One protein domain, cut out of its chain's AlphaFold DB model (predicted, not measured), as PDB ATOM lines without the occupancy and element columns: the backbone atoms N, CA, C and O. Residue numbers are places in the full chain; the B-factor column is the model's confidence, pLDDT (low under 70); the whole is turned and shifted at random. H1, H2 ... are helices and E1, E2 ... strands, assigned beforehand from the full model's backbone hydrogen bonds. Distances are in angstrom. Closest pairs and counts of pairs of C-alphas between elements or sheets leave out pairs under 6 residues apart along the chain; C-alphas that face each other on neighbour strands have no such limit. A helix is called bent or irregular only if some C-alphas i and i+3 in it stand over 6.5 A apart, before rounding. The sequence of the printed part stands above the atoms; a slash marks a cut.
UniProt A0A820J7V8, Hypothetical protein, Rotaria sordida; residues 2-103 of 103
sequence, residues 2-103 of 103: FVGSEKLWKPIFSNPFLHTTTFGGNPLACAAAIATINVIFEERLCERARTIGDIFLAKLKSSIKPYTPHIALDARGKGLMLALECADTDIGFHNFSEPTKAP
ATOM      1  N   PHE A   2     171.615 152.282 170.230       91.50
ATOM      2  CA  PHE A   2     171.395 151.507 171.453       91.50
ATOM      3  C   PHE A   2     169.951 151.014 171.467       91.50
ATOM      4  O   PHE A   2     169.048 151.754 171.084       91.50
ATOM      5  N   VAL A   3     169.737 149.775 171.899       93.25
ATOM      6  CA  VAL A   3     168.404 149.188 172.074       93.25
ATOM      7  C   VAL A   3     168.252 148.841 173.547       93.25
ATOM      8  O   VAL A   3     169.179 148.326 174.166       93.25
ATOM      9  N   GLY A   4     167.094 149.141 174.125       92.50
ATOM     10  CA  GLY A   4     166.828 148.898 175.538       92.50
ATOM     11  C   GLY A   4     165.335 148.841 175.813       92.50
ATOM     12  O   GLY A   4     164.532 149.295 175.001       92.50
ATOM     13  N   SER A   5     164.964 148.266 176.955       95.50
ATOM     14  CA  SER A   5     163.562 148.223 177.380       95.50
ATOM     15  C   SER A   5     163.040 149.621 177.705       95.50
ATOM     16  O   SER A   5     163.797 150.487 178.146       95.50
ATOM     17  N   GLU A   6     161.731 149.822 177.577       93.75
ATOM     18  CA  GLU A   6     161.086 151.089 177.930       93.75
ATOM     19  C   GLU A   6     161.437 151.529 179.360       93.75
ATOM     20  O   GLU A   6     161.781 152.685 179.588       93.75
ATOM     21  N   LYS A   7     161.448 150.586 180.315       94.12
ATOM     22  CA  LYS A   7     161.826 150.842 181.714       94.12
ATOM     23  C   LYS A   7     163.189 151.535 181.833       94.12
ATOM     24  O   LYS A   7     163.328 152.414 182.678       94.12
ATOM     25  N   LEU A   8     164.168 151.145 181.012       92.44
ATOM     26  CA  LEU A   8     165.508 151.741 181.008       92.44
ATOM     27  C   LEU A   8     165.550 153.094 180.288       92.44
ATOM     28  O   LEU A   8     166.333 153.951 180.678       92.44
ATOM     29  N   TRP A   9     164.708 153.301 179.273       92.88
ATOM     30  CA  TRP A   9     164.665 154.547 178.497       92.88
ATOM     31  C   TRP A   9     163.860 155.672 179.150       92.88
ATOM     32  O   TRP A   9     164.073 156.830 178.798       92.88
ATOM     33  N   LYS A  10     162.993 155.376 180.130       91.94
ATOM     34  CA  LYS A  10     162.165 156.375 180.837       91.94
ATOM     35  C   LYS A  10     162.903 157.668 181.234       91.94
ATOM     36  O   LYS A  10     162.342 158.733 180.986       91.94
ATOM     37  N   PRO A  11     164.131 157.633 181.791       89.06
ATOM     38  CA  PRO A  11     164.862 158.852 182.150       89.06
ATOM     39  C   PRO A  11     165.277 159.726 180.957       89.06
ATOM     40  O   PRO A  11     165.489 160.918 181.123       89.06
ATOM     41  N   ILE A  12     165.406 159.153 179.759       91.31
ATOM     42  CA  ILE A  12     165.774 159.886 178.538       91.31
ATOM     43  C   ILE A  12     164.547 160.569 177.922       91.31
ATOM     44  O   ILE A  12     164.680 161.599 177.272       91.31
ATOM     45  N   PHE A  13     163.332 160.069 178.169       89.50
ATOM     46  CA  PHE A  13     162.109 160.702 177.663       89.50
ATOM     47  C   PHE A  13     161.830 162.070 178.290       89.50
ATOM     48  O   PHE A  13     161.263 162.934 177.626       89.50
ATOM     49  N   SER A  14     162.237 162.289 179.544       90.81
ATOM     50  CA  SER A  14     162.078 163.589 180.204       90.81
ATOM     51  C   SER A  14     163.059 164.645 179.687       90.81
ATOM     52  O   SER A  14     162.761 165.834 179.759       90.81
ATOM     53  N   ASN A  15     164.208 164.230 179.145       92.69
ATOM     54  CA  ASN A  15     165.137 165.111 178.447       92.69
ATOM     55  C   ASN A  15     165.818 164.359 177.284       92.69
ATOM     56  O   ASN A  15     166.853 163.710 177.487       92.69
ATOM     57  N   PRO A  16     165.289 164.481 176.053       90.69
ATOM     58  CA  PRO A  16     165.796 163.743 174.897       90.69
ATOM     59  C   PRO A  16     167.198 164.185 174.452       90.69
ATOM     60  O   PRO A  16     167.814 163.516 173.627       90.69
ATOM     61  N   PHE A  17     167.733 165.284 174.998       92.38
ATOM     62  CA  PHE A  17     169.063 165.797 174.663       92.38
ATOM     63  C   PHE A  17     170.177 165.284 175.584       92.38
ATOM     64  O   PHE A  17     171.340 165.613 175.358       92.38
ATOM     65  N   LEU A  18     169.858 164.462 176.593       92.81
ATOM     66  CA  LEU A  18     170.850 163.888 177.517       92.81
ATOM     67  C   LEU A  18     171.944 163.081 176.809       92.81
ATOM     68  O   LEU A  18     173.067 162.996 177.302       92.81
ATOM     69  N   HIS A  19     171.625 162.479 175.664       91.44
ATOM     70  CA  HIS A  19     172.585 161.762 174.842       91.44
ATOM     71  C   HIS A  19     172.236 161.935 173.369       91.44
ATOM     72  O   HIS A  19     171.211 161.447 172.895       91.44
ATOM     73  N   THR A  20     173.101 162.626 172.638       93.31
ATOM     74  CA  THR A  20     172.944 162.882 171.208       93.31
ATOM     75  C   THR A  20     174.283 162.715 170.500       93.31
ATOM     76  O   THR A  20     175.342 162.628 171.123       93.31
ATOM     77  N   THR A  21     174.246 162.629 169.174       95.38
ATOM     78  CA  THR A  21     175.451 162.600 168.346       95.38
ATOM     79  C   THR A  21     175.148 163.187 166.976       95.38
ATOM     80  O   THR A  21     174.082 162.938 166.416       95.38
ATOM     81  N   THR A  22     176.084 163.966 166.435       96.50
ATOM     82  CA  THR A  22     175.900 164.751 165.204       96.50
ATOM     83  C   THR A  22     175.566 163.893 163.983       96.50
ATOM     84  O   THR A  22     174.761 164.294 163.153       96.50
ATOM     85  N   PHE A  23     176.157 162.700 163.872       96.38
ATOM     86  CA  PHE A  23     175.966 161.811 162.716       96.38
ATOM     87  C   PHE A  23     175.083 160.594 163.019       96.38
ATOM     88  O   PHE A  23     174.891 159.732 162.156       96.38
ATOM     89  N   GLY A  24     174.554 160.493 164.240       94.44
ATOM     90  CA  GLY A  24     173.731 159.361 164.655       94.44
ATOM     91  C   GLY A  24     172.395 159.333 163.929       94.44
ATOM     92  O   GLY A  24     171.699 160.337 163.874       94.44
ATOM     93  N   GLY A  25     172.028 158.172 163.386       94.25
ATOM     94  CA  GLY A  25     170.730 157.992 162.728       94.25
ATOM     95  C   GLY A  25     170.586 158.727 161.393       94.25
ATOM     96  O   GLY A  25     169.464 158.915 160.929       94.25
ATOM     97  N   ASN A  26     171.693 159.141 160.765       97.44
ATOM     98  CA  ASN A  26     171.634 159.775 159.451       97.44
ATOM     99  C   ASN A  26     170.979 158.838 158.400       97.44
ATOM    100  O   ASN A  26     171.162 157.618 158.476       97.44
ATOM    101  N   PRO A  27     170.249 159.377 157.401       98.25
ATOM    102  CA  PRO A  27     169.478 158.562 156.456       98.25
ATOM    103  C   PRO A  27     170.301 157.539 155.671       98.25
ATOM    104  O   PRO A  27     169.823 156.433 155.425       98.25
ATOM    105  N   LEU A  28     171.545 157.873 155.313       98.38
ATOM    106  CA  LEU A  28     172.417 156.983 154.546       98.38
ATOM    107  C   LEU A  28     172.799 155.736 155.354       98.38
ATOM    108  O   LEU A  28     172.656 154.614 154.872       98.38
ATOM    109  N   ALA A  29     173.232 155.923 156.603       97.69
ATOM    110  CA  ALA A  29     173.557 154.814 157.494       97.69
ATOM    111  C   ALA A  29     172.321 153.957 157.810       97.69
ATOM    112  O   ALA A  29     172.415 152.730 157.835       97.69
ATOM    113  N   CYS A  30     171.156 154.582 158.007       98.06
ATOM    114  CA  CYS A  30     169.899 153.868 158.233       98.06
ATOM    115  C   CYS A  30     169.496 153.015 157.019       98.06
ATOM    116  O   CYS A  30     169.148 151.848 157.193       98.06
ATOM    117  N   ALA A  31     169.603 153.549 155.798       98.56
ATOM    118  CA  ALA A  31     169.317 152.803 154.572       98.56
ATOM    119  C   ALA A  31     170.252 151.592 154.401       98.56
ATOM    120  O   ALA A  31     169.786 150.486 154.128       98.56
ATOM    121  N   ALA A  32     171.556 151.774 154.641       98.44
ATOM    122  CA  ALA A  32     172.533 150.686 154.595       98.44
ATOM    123  C   ALA A  32     172.254 149.604 155.654       98.44
ATOM    124  O   ALA A  32     172.339 148.411 155.360       98.44
ATOM    125  N   ALA A  33     171.885 150.004 156.875       98.31
ATOM    126  CA  ALA A  33     171.544 149.073 157.948       98.31
ATOM    127  C   ALA A  33     170.287 148.253 157.617       98.31
ATOM    128  O   ALA A  33     170.304 147.036 157.780       98.31
ATOM    129  N   ILE A  34     169.229 148.892 157.104       98.50
ATOM    130  CA  ILE A  34     167.997 148.204 156.682       98.50
ATOM    131  C   ILE A  34     168.298 147.204 155.561       98.50
ATOM    132  O   ILE A  34     167.920 146.041 155.674       98.50
ATOM    133  N   ALA A  35     169.027 147.620 154.521       98.69
ATOM    134  CA  ALA A  35     169.407 146.729 153.426       98.69
ATOM    135  C   ALA A  35     170.236 145.532 153.924       98.69
ATOM    136  O   ALA A  35     169.981 144.394 153.539       98.69
ATOM    137  N   THR A  36     171.179 145.772 154.838       98.62
ATOM    138  CA  THR A  36     172.000 144.715 155.447       98.62
ATOM    139  C   THR A  36     171.144 143.720 156.234       98.62
ATOM    140  O   THR A  36     171.330 142.512 156.104       98.62
ATOM    141  N   ILE A  37     170.189 144.207 157.033       98.56
ATOM    142  CA  ILE A  37     169.256 143.356 157.784       98.56
ATOM    143  C   ILE A  37     168.405 142.514 156.825       98.56
ATOM    144  O   ILE A  37     168.259 141.316 157.056       98.56
ATOM    145  N   ASN A  38     167.899 143.103 155.736       98.75
ATOM    146  CA  ASN A  38     167.129 142.366 154.731       98.75
ATOM    147  C   ASN A  38     167.950 141.226 154.126       98.75
ATOM    148  O   ASN A  38     167.494 140.088 154.146       98.75
ATOM    149  N   VAL A  39     169.191 141.491 153.706       98.75
ATOM    150  CA  VAL A  39     170.093 140.459 153.161       98.75
ATOM    151  C   VAL A  39     170.357 139.345 154.177       98.75
ATOM    152  O   VAL A  39     170.327 138.168 153.821       98.75
ATOM    153  N   ILE A  40     170.564 139.682 155.458       98.69
ATOM    154  CA  ILE A  40     170.753 138.682 156.524       98.69
ATOM    155  C   ILE A  40     169.584 137.689 156.573       98.69
ATOM    156  O   ILE A  40     169.823 136.487 156.735       98.69
ATOM    157  N   PHE A  41     168.347 138.171 156.427       98.56
ATOM    158  CA  PHE A  41     167.149 137.331 156.437       98.56
ATOM    159  C   PHE A  41     166.897 136.624 155.098       98.56
ATOM    160  O   PHE A  41     166.688 135.412 155.095       98.56
ATOM    161  N   GLU A  42     166.944 137.346 153.976       98.62
ATOM    162  CA  GLU A  42     166.670 136.824 152.630       98.62
ATOM    163  C   GLU A  42     167.646 135.709 152.237       98.62
ATOM    164  O   GLU A  42     167.229 134.660 151.746       98.62
ATOM    165  N   GLU A  43     168.938 135.885 152.525       98.50
ATOM    166  CA  GLU A  43     169.972 134.889 152.228       98.50
ATOM    167  C   GLU A  43     170.199 133.880 153.365       98.50
ATOM    168  O   GLU A  43     171.087 133.025 153.274       98.50
ATOM    169  N   ARG A  44     169.412 133.954 154.450       98.38
ATOM    170  CA  ARG A  44     169.500 133.046 155.610       98.38
ATOM    171  C   ARG A  44     170.923 132.948 156.170       98.38
ATOM    172  O   ARG A  44     171.459 131.864 156.445       98.38
ATOM    173  N   LEU A  45     171.576 134.104 156.310       98.56
ATOM    174  CA  LEU A  45     173.002 134.176 156.635       98.56
ATOM    175  C   LEU A  45     173.314 133.619 158.026       98.56
ATOM    176  O   LEU A  45     174.394 133.066 158.227       98.56
ATOM    177  N   CYS A  46     172.381 133.699 158.978       98.19
ATOM    178  CA  CYS A  46     172.564 133.130 160.313       98.19
ATOM    179  C   CYS A  46     172.664 131.595 160.284       98.19
ATOM    180  O   CYS A  46     173.554 131.021 160.918       98.19
ATOM    181  N   GLU A  47     171.793 130.912 159.538       98.44
ATOM    182  CA  GLU A  47     171.837 129.452 159.389       98.44
ATOM    183  C   GLU A  47     173.042 129.002 158.570       98.44
ATOM    184  O   GLU A  47     173.694 128.007 158.907       98.44
ATOM    185  N   ARG A  48     173.385 129.764 157.527       98.44
ATOM    186  CA  ARG A  48     174.590 129.518 156.737       98.44
ATOM    187  C   ARG A  48     175.851 129.668 157.588       98.44
ATOM    188  O   ARG A  48     176.713 128.795 157.542       98.44
ATOM    189  N   ALA A  49     175.939 130.713 158.412       98.50
ATOM    190  CA  ALA A  49     177.058 130.920 159.327       98.50
ATOM    191  C   ALA A  49     177.176 129.792 160.362       98.50
ATOM    192  O   ALA A  49     178.290 129.387 160.681       98.50
ATOM    193  N   ARG A  50     176.052 129.248 160.852       98.38
ATOM    194  CA  ARG A  50     176.057 128.047 161.704       98.38
ATOM    195  C   ARG A  50     176.627 126.843 160.955       98.38
ATOM    196  O   ARG A  50     177.610 126.271 161.399       98.38
ATOM    197  N   THR A  51     176.063 126.524 159.792       98.31
ATOM    198  CA  THR A  51     176.441 125.339 159.003       98.31
ATOM    199  C   THR A  51     177.913 125.370 158.590       98.31
ATOM    200  O   THR A  51     178.646 124.407 158.802       98.31
ATOM    201  N   ILE A  52     178.371 126.487 158.019       98.25
ATOM    202  CA  ILE A  52     179.767 126.642 157.594       98.25
ATOM    203  C   ILE A  52     180.689 126.694 158.814       98.25
ATOM    204  O   ILE A  52     181.757 126.088 158.790       98.25
ATOM    205  N   GLY A  53     180.272 127.378 159.883       98.25
ATOM    206  CA  GLY A  53     181.011 127.453 161.139       98.25
ATOM    207  C   GLY A  53     181.284 126.085 161.755       98.25
ATOM    208  O   GLY A  53     182.427 125.797 162.101       98.25
ATOM    209  N   ASP A  54     180.273 125.215 161.818       98.06
ATOM    210  CA  ASP A  54     180.406 123.858 162.359       98.06
ATOM    211  C   ASP A  54     181.376 123.015 161.516       98.06
ATOM    212  O   ASP A  54     182.266 122.353 162.059       98.06
ATOM    213  N   ILE A  55     181.272 123.094 160.181       98.00
ATOM    214  CA  ILE A  55     182.197 122.414 159.260       98.00
ATOM    215  C   ILE A  55     183.628 122.929 159.452       98.00
ATOM    216  O   ILE A  55     184.572 122.139 159.519       98.00
ATOM    217  N   PHE A  56     183.810 124.247 159.523       97.44
ATOM    218  CA  PHE A  56     185.129 124.859 159.643       97.44
ATOM    219  C   PHE A  56     185.763 124.524 160.999       97.44
ATOM    220  O   PHE A  56     186.895 124.044 161.048       97.44
ATOM    221  N   LEU A  57     185.026 124.669 162.100       96.50
ATOM    222  CA  LEU A  57     185.528 124.346 163.432       96.50
ATOM    223  C   LEU A  57     185.907 122.863 163.560       96.50
ATOM    224  O   LEU A  57     186.955 122.551 164.128       96.50
ATOM    225  N   ALA A  58     185.105 121.951 163.002       95.31
ATOM    226  CA  ALA A  58     185.431 120.526 162.976       95.31
ATOM    227  C   ALA A  58     186.743 120.259 162.222       95.31
ATOM    228  O   ALA A  58     187.610 119.542 162.726       95.31
ATOM    229  N   LYS A  59     186.921 120.892 161.055       93.75
ATOM    230  CA  LYS A  59     188.159 120.794 160.272       93.75
ATOM    231  C   LYS A  59     189.363 121.341 161.039       93.75
ATOM    232  O   LYS A  59     190.363 120.638 161.143       93.75
ATOM    233  N   LEU A  60     189.258 122.528 161.642       91.50
ATOM    234  CA  LEU A  60     190.335 123.104 162.460       91.50
ATOM    235  C   LEU A  60     190.752 122.156 163.587       91.50
ATOM    236  O   LEU A  60     191.930 121.833 163.714       91.50
ATOM    237  N   LYS A  61     189.789 121.634 164.356       91.56
ATOM    238  CA  LYS A  61     190.071 120.688 165.446       91.56
ATOM    239  C   LYS A  61     190.749 119.408 164.963       91.56
ATOM    240  O   LYS A  61     191.641 118.902 165.645       91.56
ATOM    241  N   SER A  62     190.339 118.886 163.806       89.94
ATOM    242  CA  SER A  62     190.969 117.699 163.220       89.94
ATOM    243  C   SER A  62     192.404 117.945 162.750       89.94
ATOM    244  O   SER A  62     193.199 117.014 162.776       89.94
ATOM    245  N   SER A  63     192.754 119.182 162.382       85.75
ATOM    246  CA  SER A  63     194.107 119.540 161.941       85.75
ATOM    247  C   SER A  63     195.083 119.771 163.097       85.75
ATOM    248  O   SER A  63     196.274 119.532 162.934       85.75
ATOM    249  N   ILE A  64     194.605 120.214 164.264       85.06
ATOM    250  CA  ILE A  64     195.468 120.517 165.421       85.06
ATOM    251  C   ILE A  64     196.002 119.234 166.066       85.06
ATOM    252  O   ILE A  64     197.210 119.065 166.236       85.06
ATOM    253  N   LYS A  65     195.093 118.311 166.410       66.31
ATOM    254  CA  LYS A  65     195.404 117.116 167.214       66.31
ATOM    255  C   LYS A  65     196.539 116.232 166.670       66.31
ATOM    256  O   LYS A  65     197.276 115.706 167.500       66.31
ATOM    257  N   PRO A  66     196.701 116.028 165.350       66.75
ATOM    258  CA  PRO A  66     197.732 115.129 164.838       66.75
ATOM    259  C   PRO A  66     199.052 115.821 164.470       66.75
ATOM    260  O   PRO A  66     200.052 115.124 164.335       66.75
ATOM    261  N   TYR A  67     199.078 117.146 164.270       64.31
ATOM    262  CA  TYR A  67     200.151 117.765 163.476       64.31
ATOM    263  C   TYR A  67     200.881 118.935 164.141       64.31
ATOM    264  O   TYR A  67     202.053 119.144 163.836       64.31
ATOM    265  N   THR A  68     200.248 119.706 165.032       71.75
ATOM    266  CA  THR A  68     200.821 121.002 165.452       71.75
ATOM    267  C   THR A  68     200.593 121.398 166.924       71.75
ATOM    268  O   THR A  68     200.353 122.576 167.194       71.75
ATOM    269  N   PRO A  69     200.739 120.496 167.919       74.12
ATOM    270  CA  PRO A  69     200.497 120.837 169.330       74.12
ATOM    271  C   PRO A  69     201.457 121.902 169.895       74.12
ATOM    272  O   PRO A  69     201.156 122.537 170.895       74.12
ATOM    273  N   HIS A  70     202.608 122.112 169.253       82.75
ATOM    274  CA  HIS A  70     203.580 123.155 169.593       82.75
ATOM    275  C   HIS A  70     203.239 124.521 168.972       82.75
ATOM    276  O   HIS A  70     203.920 125.495 169.258       82.75
ATOM    277  N   ILE A  71     202.206 124.599 168.124       84.00
ATOM    278  CA  ILE A  71     201.751 125.830 167.457       84.00
ATOM    279  C   ILE A  71     200.342 126.190 167.924       84.00
ATOM    280  O   ILE A  71     200.096 127.341 168.269       84.00
ATOM    281  N   ALA A  72     199.424 125.220 167.957       88.12
ATOM    282  CA  ALA A  72     198.033 125.418 168.339       88.12
ATOM    283  C   ALA A  72     197.563 124.336 169.318       88.12
ATOM    284  O   ALA A  72     197.867 123.158 169.150       88.12
ATOM    285  N   LEU A  73     196.798 124.745 170.327       89.31
ATOM    286  CA  LEU A  73     196.325 123.888 171.414       89.31
ATOM    287  C   LEU A  73     194.869 123.460 171.212       89.31
ATOM    288  O   LEU A  73     194.531 122.290 171.386       89.31
ATOM    289  N   ASP A  74     194.004 124.394 170.820       90.56
ATOM    290  CA  ASP A  74     192.581 124.141 170.595       90.56
ATOM    291  C   ASP A  74     191.992 125.143 169.595       90.56
ATOM    292  O   ASP A  74     192.563 126.195 169.311       90.56
ATOM    293  N   ALA A  75     190.810 124.827 169.076       93.62
ATOM    294  CA  ALA A  75     189.974 125.762 168.340       93.62
ATOM    295  C   ALA A  75     188.586 125.828 168.981       93.62
ATOM    296  O   ALA A  75     187.982 124.810 169.313       93.62
ATOM    297  N   ARG A  76     188.021 127.026 169.108       95.38
ATOM    298  CA  ARG A  76     186.677 127.235 169.670       95.38
ATOM    299  C   ARG A  76     185.930 128.315 168.909       95.38
ATOM    300  O   ARG A  76     186.537 129.136 168.236       95.38
ATOM    301  N   GLY A  77     184.608 128.336 169.016       96.44
ATOM    302  CA  GLY A  77     183.812 129.362 168.355       96.44
ATOM    303  C   GLY A  77     182.331 129.034 168.274       96.44
ATOM    304  O   GLY A  77     181.886 127.987 168.747       96.44
ATOM    305  N   LYS A  78     181.570 129.951 167.675       97.00
ATOM    306  CA  LYS A  78     180.132 129.805 167.429       97.00
ATOM    307  C   LYS A  78     179.769 130.456 166.099       97.00
ATOM    308  O   LYS A  78     180.006 131.648 165.904       97.00
ATOM    309  N   GLY A  79     179.170 129.680 165.194       97.31
ATOM    310  CA  GLY A  79     179.000 130.115 163.808       97.31
ATOM    311  C   GLY A  79     180.360 130.450 163.192       97.31
ATOM    312  O   GLY A  79     181.314 129.701 163.368       97.31
ATOM    313  N   LEU A  80     180.471 131.599 162.527       97.62
ATOM    314  CA  LEU A  80     181.726 132.044 161.907       97.62
ATOM    315  C   LEU A  80     182.631 132.881 162.825       97.62
ATOM    316  O   LEU A  80     183.690 133.324 162.392       97.62
ATOM    317  N   MET A  81     182.256 133.084 164.089       97.81
ATOM    318  CA  MET A  81     183.159 133.673 165.079       97.81
ATOM    319  C   MET A  81     184.011 132.556 165.682       97.81
ATOM    320  O   MET A  81     183.579 131.866 166.609       97.81
ATOM    321  N   LEU A  82     185.193 132.353 165.101       96.38
ATOM    322  CA  LEU A  82     186.124 131.279 165.440       96.38
ATOM    323  C   LEU A  82     187.406 131.847 166.056       96.38
ATOM    324  O   LEU A  82     187.828 132.953 165.730       96.38
ATOM    325  N   ALA A  83     188.026 131.064 166.928       93.81
ATOM    326  CA  ALA A  83     189.292 131.361 167.572       93.81
ATOM    327  C   ALA A  83     190.188 130.120 167.558       93.81
ATOM    328  O   ALA A  83     189.715 129.001 167.779       93.81
ATOM    329  N   LEU A  84     191.479 130.348 167.330       91.62
ATOM    330  CA  LEU A  84     192.539 129.360 167.459       91.62
ATOM    331  C   LEU A  84     193.393 129.740 168.667       91.62
ATOM    332  O   LEU A  84     193.902 130.856 168.742       91.62
ATOM    333  N   GLU A  85     193.528 128.827 169.616       91.25
ATOM    334  CA  GLU A  85     194.428 129.001 170.746       91.25
ATOM    335  C   GLU A  85     195.828 128.564 170.333       91.25
ATOM    336  O   GLU A  85     196.035 127.403 169.981       91.25
ATOM    337  N   CYS A  86     196.771 129.503 170.342       90.31
ATOM    338  CA  CYS A  86     198.171 129.223 170.048       90.31
ATOM    339  C   CYS A  86     198.881 128.703 171.302       90.31
ATOM    340  O   CYS A  86     198.500 129.052 172.417       90.31
ATOM    341  N   ALA A  87     199.913 127.881 171.116       89.44
ATOM    342  CA  ALA A  87     200.693 127.325 172.224       89.44
ATOM    343  C   ALA A  87     201.506 128.386 172.973       89.44
ATOM    344  O   ALA A  87     201.743 128.249 174.170       89.44
ATOM    345  N   ASP A  88     201.904 129.442 172.264       90.06
ATOM    346  CA  ASP A  88     202.659 130.559 172.806       90.06
ATOM    347  C   ASP A  88     202.216 131.886 172.164       90.06
ATOM    348  O   ASP A  88     201.676 131.917 171.049       90.06
ATOM    349  N   THR A  89     202.429 132.984 172.889       86.62
ATOM    350  CA  THR A  89     202.055 134.333 172.447       86.62
ATOM    351  C   THR A  89     202.867 134.771 171.234       86.62
ATOM    352  O   THR A  89     202.292 135.343 170.309       86.62
ATOM    353  N   ASP A  90     204.162 134.455 171.188       85.75
ATOM    354  CA  ASP A  90     205.048 134.828 170.086       85.75
ATOM    355  C   ASP A  90     204.616 134.123 168.796       85.75
ATOM    356  O   ASP A  90     204.538 134.739 167.733       85.75
ATOM    357  N   ILE A  91     204.222 132.848 168.892       83.69
ATOM    358  CA  ILE A  91     203.664 132.086 167.764       83.69
ATOM    359  C   ILE A  91     202.388 132.754 167.244       83.69
ATOM    360  O   ILE A  91     202.220 132.901 166.031       83.69
ATOM    361  N   GLY A  92     201.490 133.171 168.138       82.31
ATOM    362  CA  GLY A  92     200.276 133.890 167.752       82.31
ATOM    363  C   GLY A  92     200.584 135.238 167.089       82.31
ATOM    364  O   GLY A  92     200.025 135.562 166.040       82.31
ATOM    365  N   PHE A  93     201.505 136.006 167.670       81.56
ATOM    366  CA  PHE A  93     201.870 137.338 167.203       81.56
ATOM    367  C   PHE A  93     202.542 137.302 165.821       81.56
ATOM    368  O   PHE A  93     202.130 138.015 164.899       81.56
ATOM    369  N   HIS A  94     203.531 136.432 165.627       79.56
ATOM    370  CA  HIS A  94     204.249 136.348 164.357       79.56
ATOM    371  C   HIS A  94     203.370 135.828 163.216       79.56
ATOM    372  O   HIS A  94     203.403 136.382 162.122       79.56
ATOM    373  N   ASN A  95     202.535 134.815 163.456       75.81
ATOM    374  CA  ASN A  95     201.761 134.200 162.374       75.81
ATOM    375  C   ASN A  95     200.491 134.978 161.991       75.81
ATOM    376  O   ASN A  95     200.044 134.871 160.849       75.81
ATOM    377  N   PHE A  96     199.899 135.749 162.913       75.75
ATOM    378  CA  PHE A  96     198.600 136.392 162.675       75.75
ATOM    379  C   PHE A  96     198.618 137.925 162.686       75.75
ATOM    380  O   PHE A  96     197.785 138.517 161.999       75.75
ATOM    381  N   SER A  97     199.538 138.585 163.403       72.50
ATOM    382  CA  SER A  97     199.662 140.058 163.365       72.50
ATOM    383  C   SER A  97     200.756 140.577 162.431       72.50
ATOM    384  O   SER A  97     200.601 141.671 161.893       72.50
ATOM    385  N   GLU A  98     201.810 139.798 162.165       68.50
ATOM    386  CA  GLU A  98     202.856 140.134 161.183       68.50
ATOM    387  C   GLU A  98     203.083 138.994 160.166       68.50
ATOM    388  O   GLU A  98     204.175 138.428 160.098       68.50
ATOM    389  N   PRO A  99     202.089 138.665 159.317       58.97
ATOM    390  CA  PRO A  99     202.134 137.480 158.450       58.97
ATOM    391  C   PRO A  99     203.293 137.460 157.433       58.97
ATOM    392  O   PRO A  99     203.536 136.438 156.799       58.97
ATOM    393  N   THR A 100     204.018 138.569 157.250       57.53
ATOM    394  CA  THR A 100     205.158 138.691 156.327       57.53
ATOM    395  C   THR A 100     206.517 138.340 156.941       57.53
ATOM    396  O   THR A 100     207.512 138.367 156.218       57.53
ATOM    397  N   LYS A 101     206.589 138.007 158.239       50.34
ATOM    398  CA  LYS A 101     207.827 137.597 158.934       50.34
ATOM    399  C   LYS A 101     207.749 136.181 159.517       50.34
ATOM    400  O   LYS A 101     208.316 135.915 160.576       50.34
ATOM    401  N   ALA A 102     207.033 135.274 158.859       46.28
ATOM    402  CA  ALA A 102     207.192 133.856 159.163       46.28
ATOM    403  C   ALA A 102     208.628 133.418 158.781       46.28
ATOM    404  O   ALA A 102     209.108 133.861 157.733       46.28
ATOM    405  N   PRO A 103     209.330 132.634 159.624       51.03
ATOM    406  CA  PRO A 103     210.663 132.115 159.310       51.03
ATOM    407  C   PRO A 103     210.666 131.165 158.105       51.03
ATOM    408  O   PRO A 103     209.629 130.507 157.853       51.03
TER     409      PRO A 103
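Overview. This is residues 2 to 103 of the 103 residues of the protein "Hypothetical protein" of Rotaria sordida (UniProt A0A820J7V8). The long helix H3 runs alongside a two-stranded hairpin, E1 and E2, and at its start meets H2 in an L-shaped corner. Residues 2 to 36, which hold H1, the long link after it and much of H2, stick out from this as a free arm, while the short H4 sits beside the end of E2. The printed part has 102 residues, with named elements in the order H1, H2, H3, E1, E2, H4; the sheet, E1 - E2, is antiparallel and the class is mostly helix. The whole is extended, with a radius of gyration of the C-alphas of 21.6 A, and elongated, spanning 61 by 33 by 30 A.

Arrangement. Strands E1, residues 72 to 78, and E2, residues 81 to 86, form an antiparallel hairpin, with 166 degrees between their directions. Across it N 76 and O 83 are 2.9 A apart and N 85 and O 74 are 2.8 A apart, both within hydrogen-bond range. Between H3, residues 45 to 67, and E1 there are 13 pairs of C-alphas within 8 A, the closest being Lys 61 and Ala 75 at 5.8 A. Between H3 and E2 there are 3 such pairs, the closest being Leu 57 and Leu 82 at 7.2 A. H2, residues 27 to 42, is close to H3 but not clearly touching; their closest C-alphas, of Ile 40 and Cys 46, are 7.0 A apart. Their lines are only just about perpendicular, at 71 degrees. The closest C-alphas of E2 and H4, residues 89 to 97, are those of Cys 86 and Gly 92, 5.6 A apart. H1, residues 6 to 13, is apart from H2, H3, H4 and both strands. Every O i to N i+4 pair is within hydrogen-bond range in H2 and H4, against 16 of 19 in H3 and 2 of 4 in H1.

Along the chain. E1 is 18.5 A from first to last C-alpha, and E2 is 16.4 A. H3 is 32.5 A long, from C-alpha 45 at (173.002, 134.176, 156.635) to C-alpha 67 at (200.151, 117.765, 163.476); it is neither bent nor irregular, but only just: C-alphas 63 and 66 are 6.4 A apart. H2 is 22.3 A long. H4 is 11.0 A and ends at C-alpha 97, (199.662, 140.058, 163.365). H1 is 9.7 A, begins at C-alpha 6, (161.086, 151.089, 177.930), and is irregular, with C-alphas 8 and 11 at 7.2 A.

Size, cuts and confidence. The two C-alphas farthest apart, of Ser 14 and Pro 66, are 62.1 A apart. Residues 2 to 36 and 96 to 101 stand free; without them the body spans 44 by 23 by 17 A. The printed part has no cut; the link from H1 to H2 is long, and the other links are tight. The mean pLDDT of the printed part is 89.8, with residues 65 to 67 and 98 to 103 under 70.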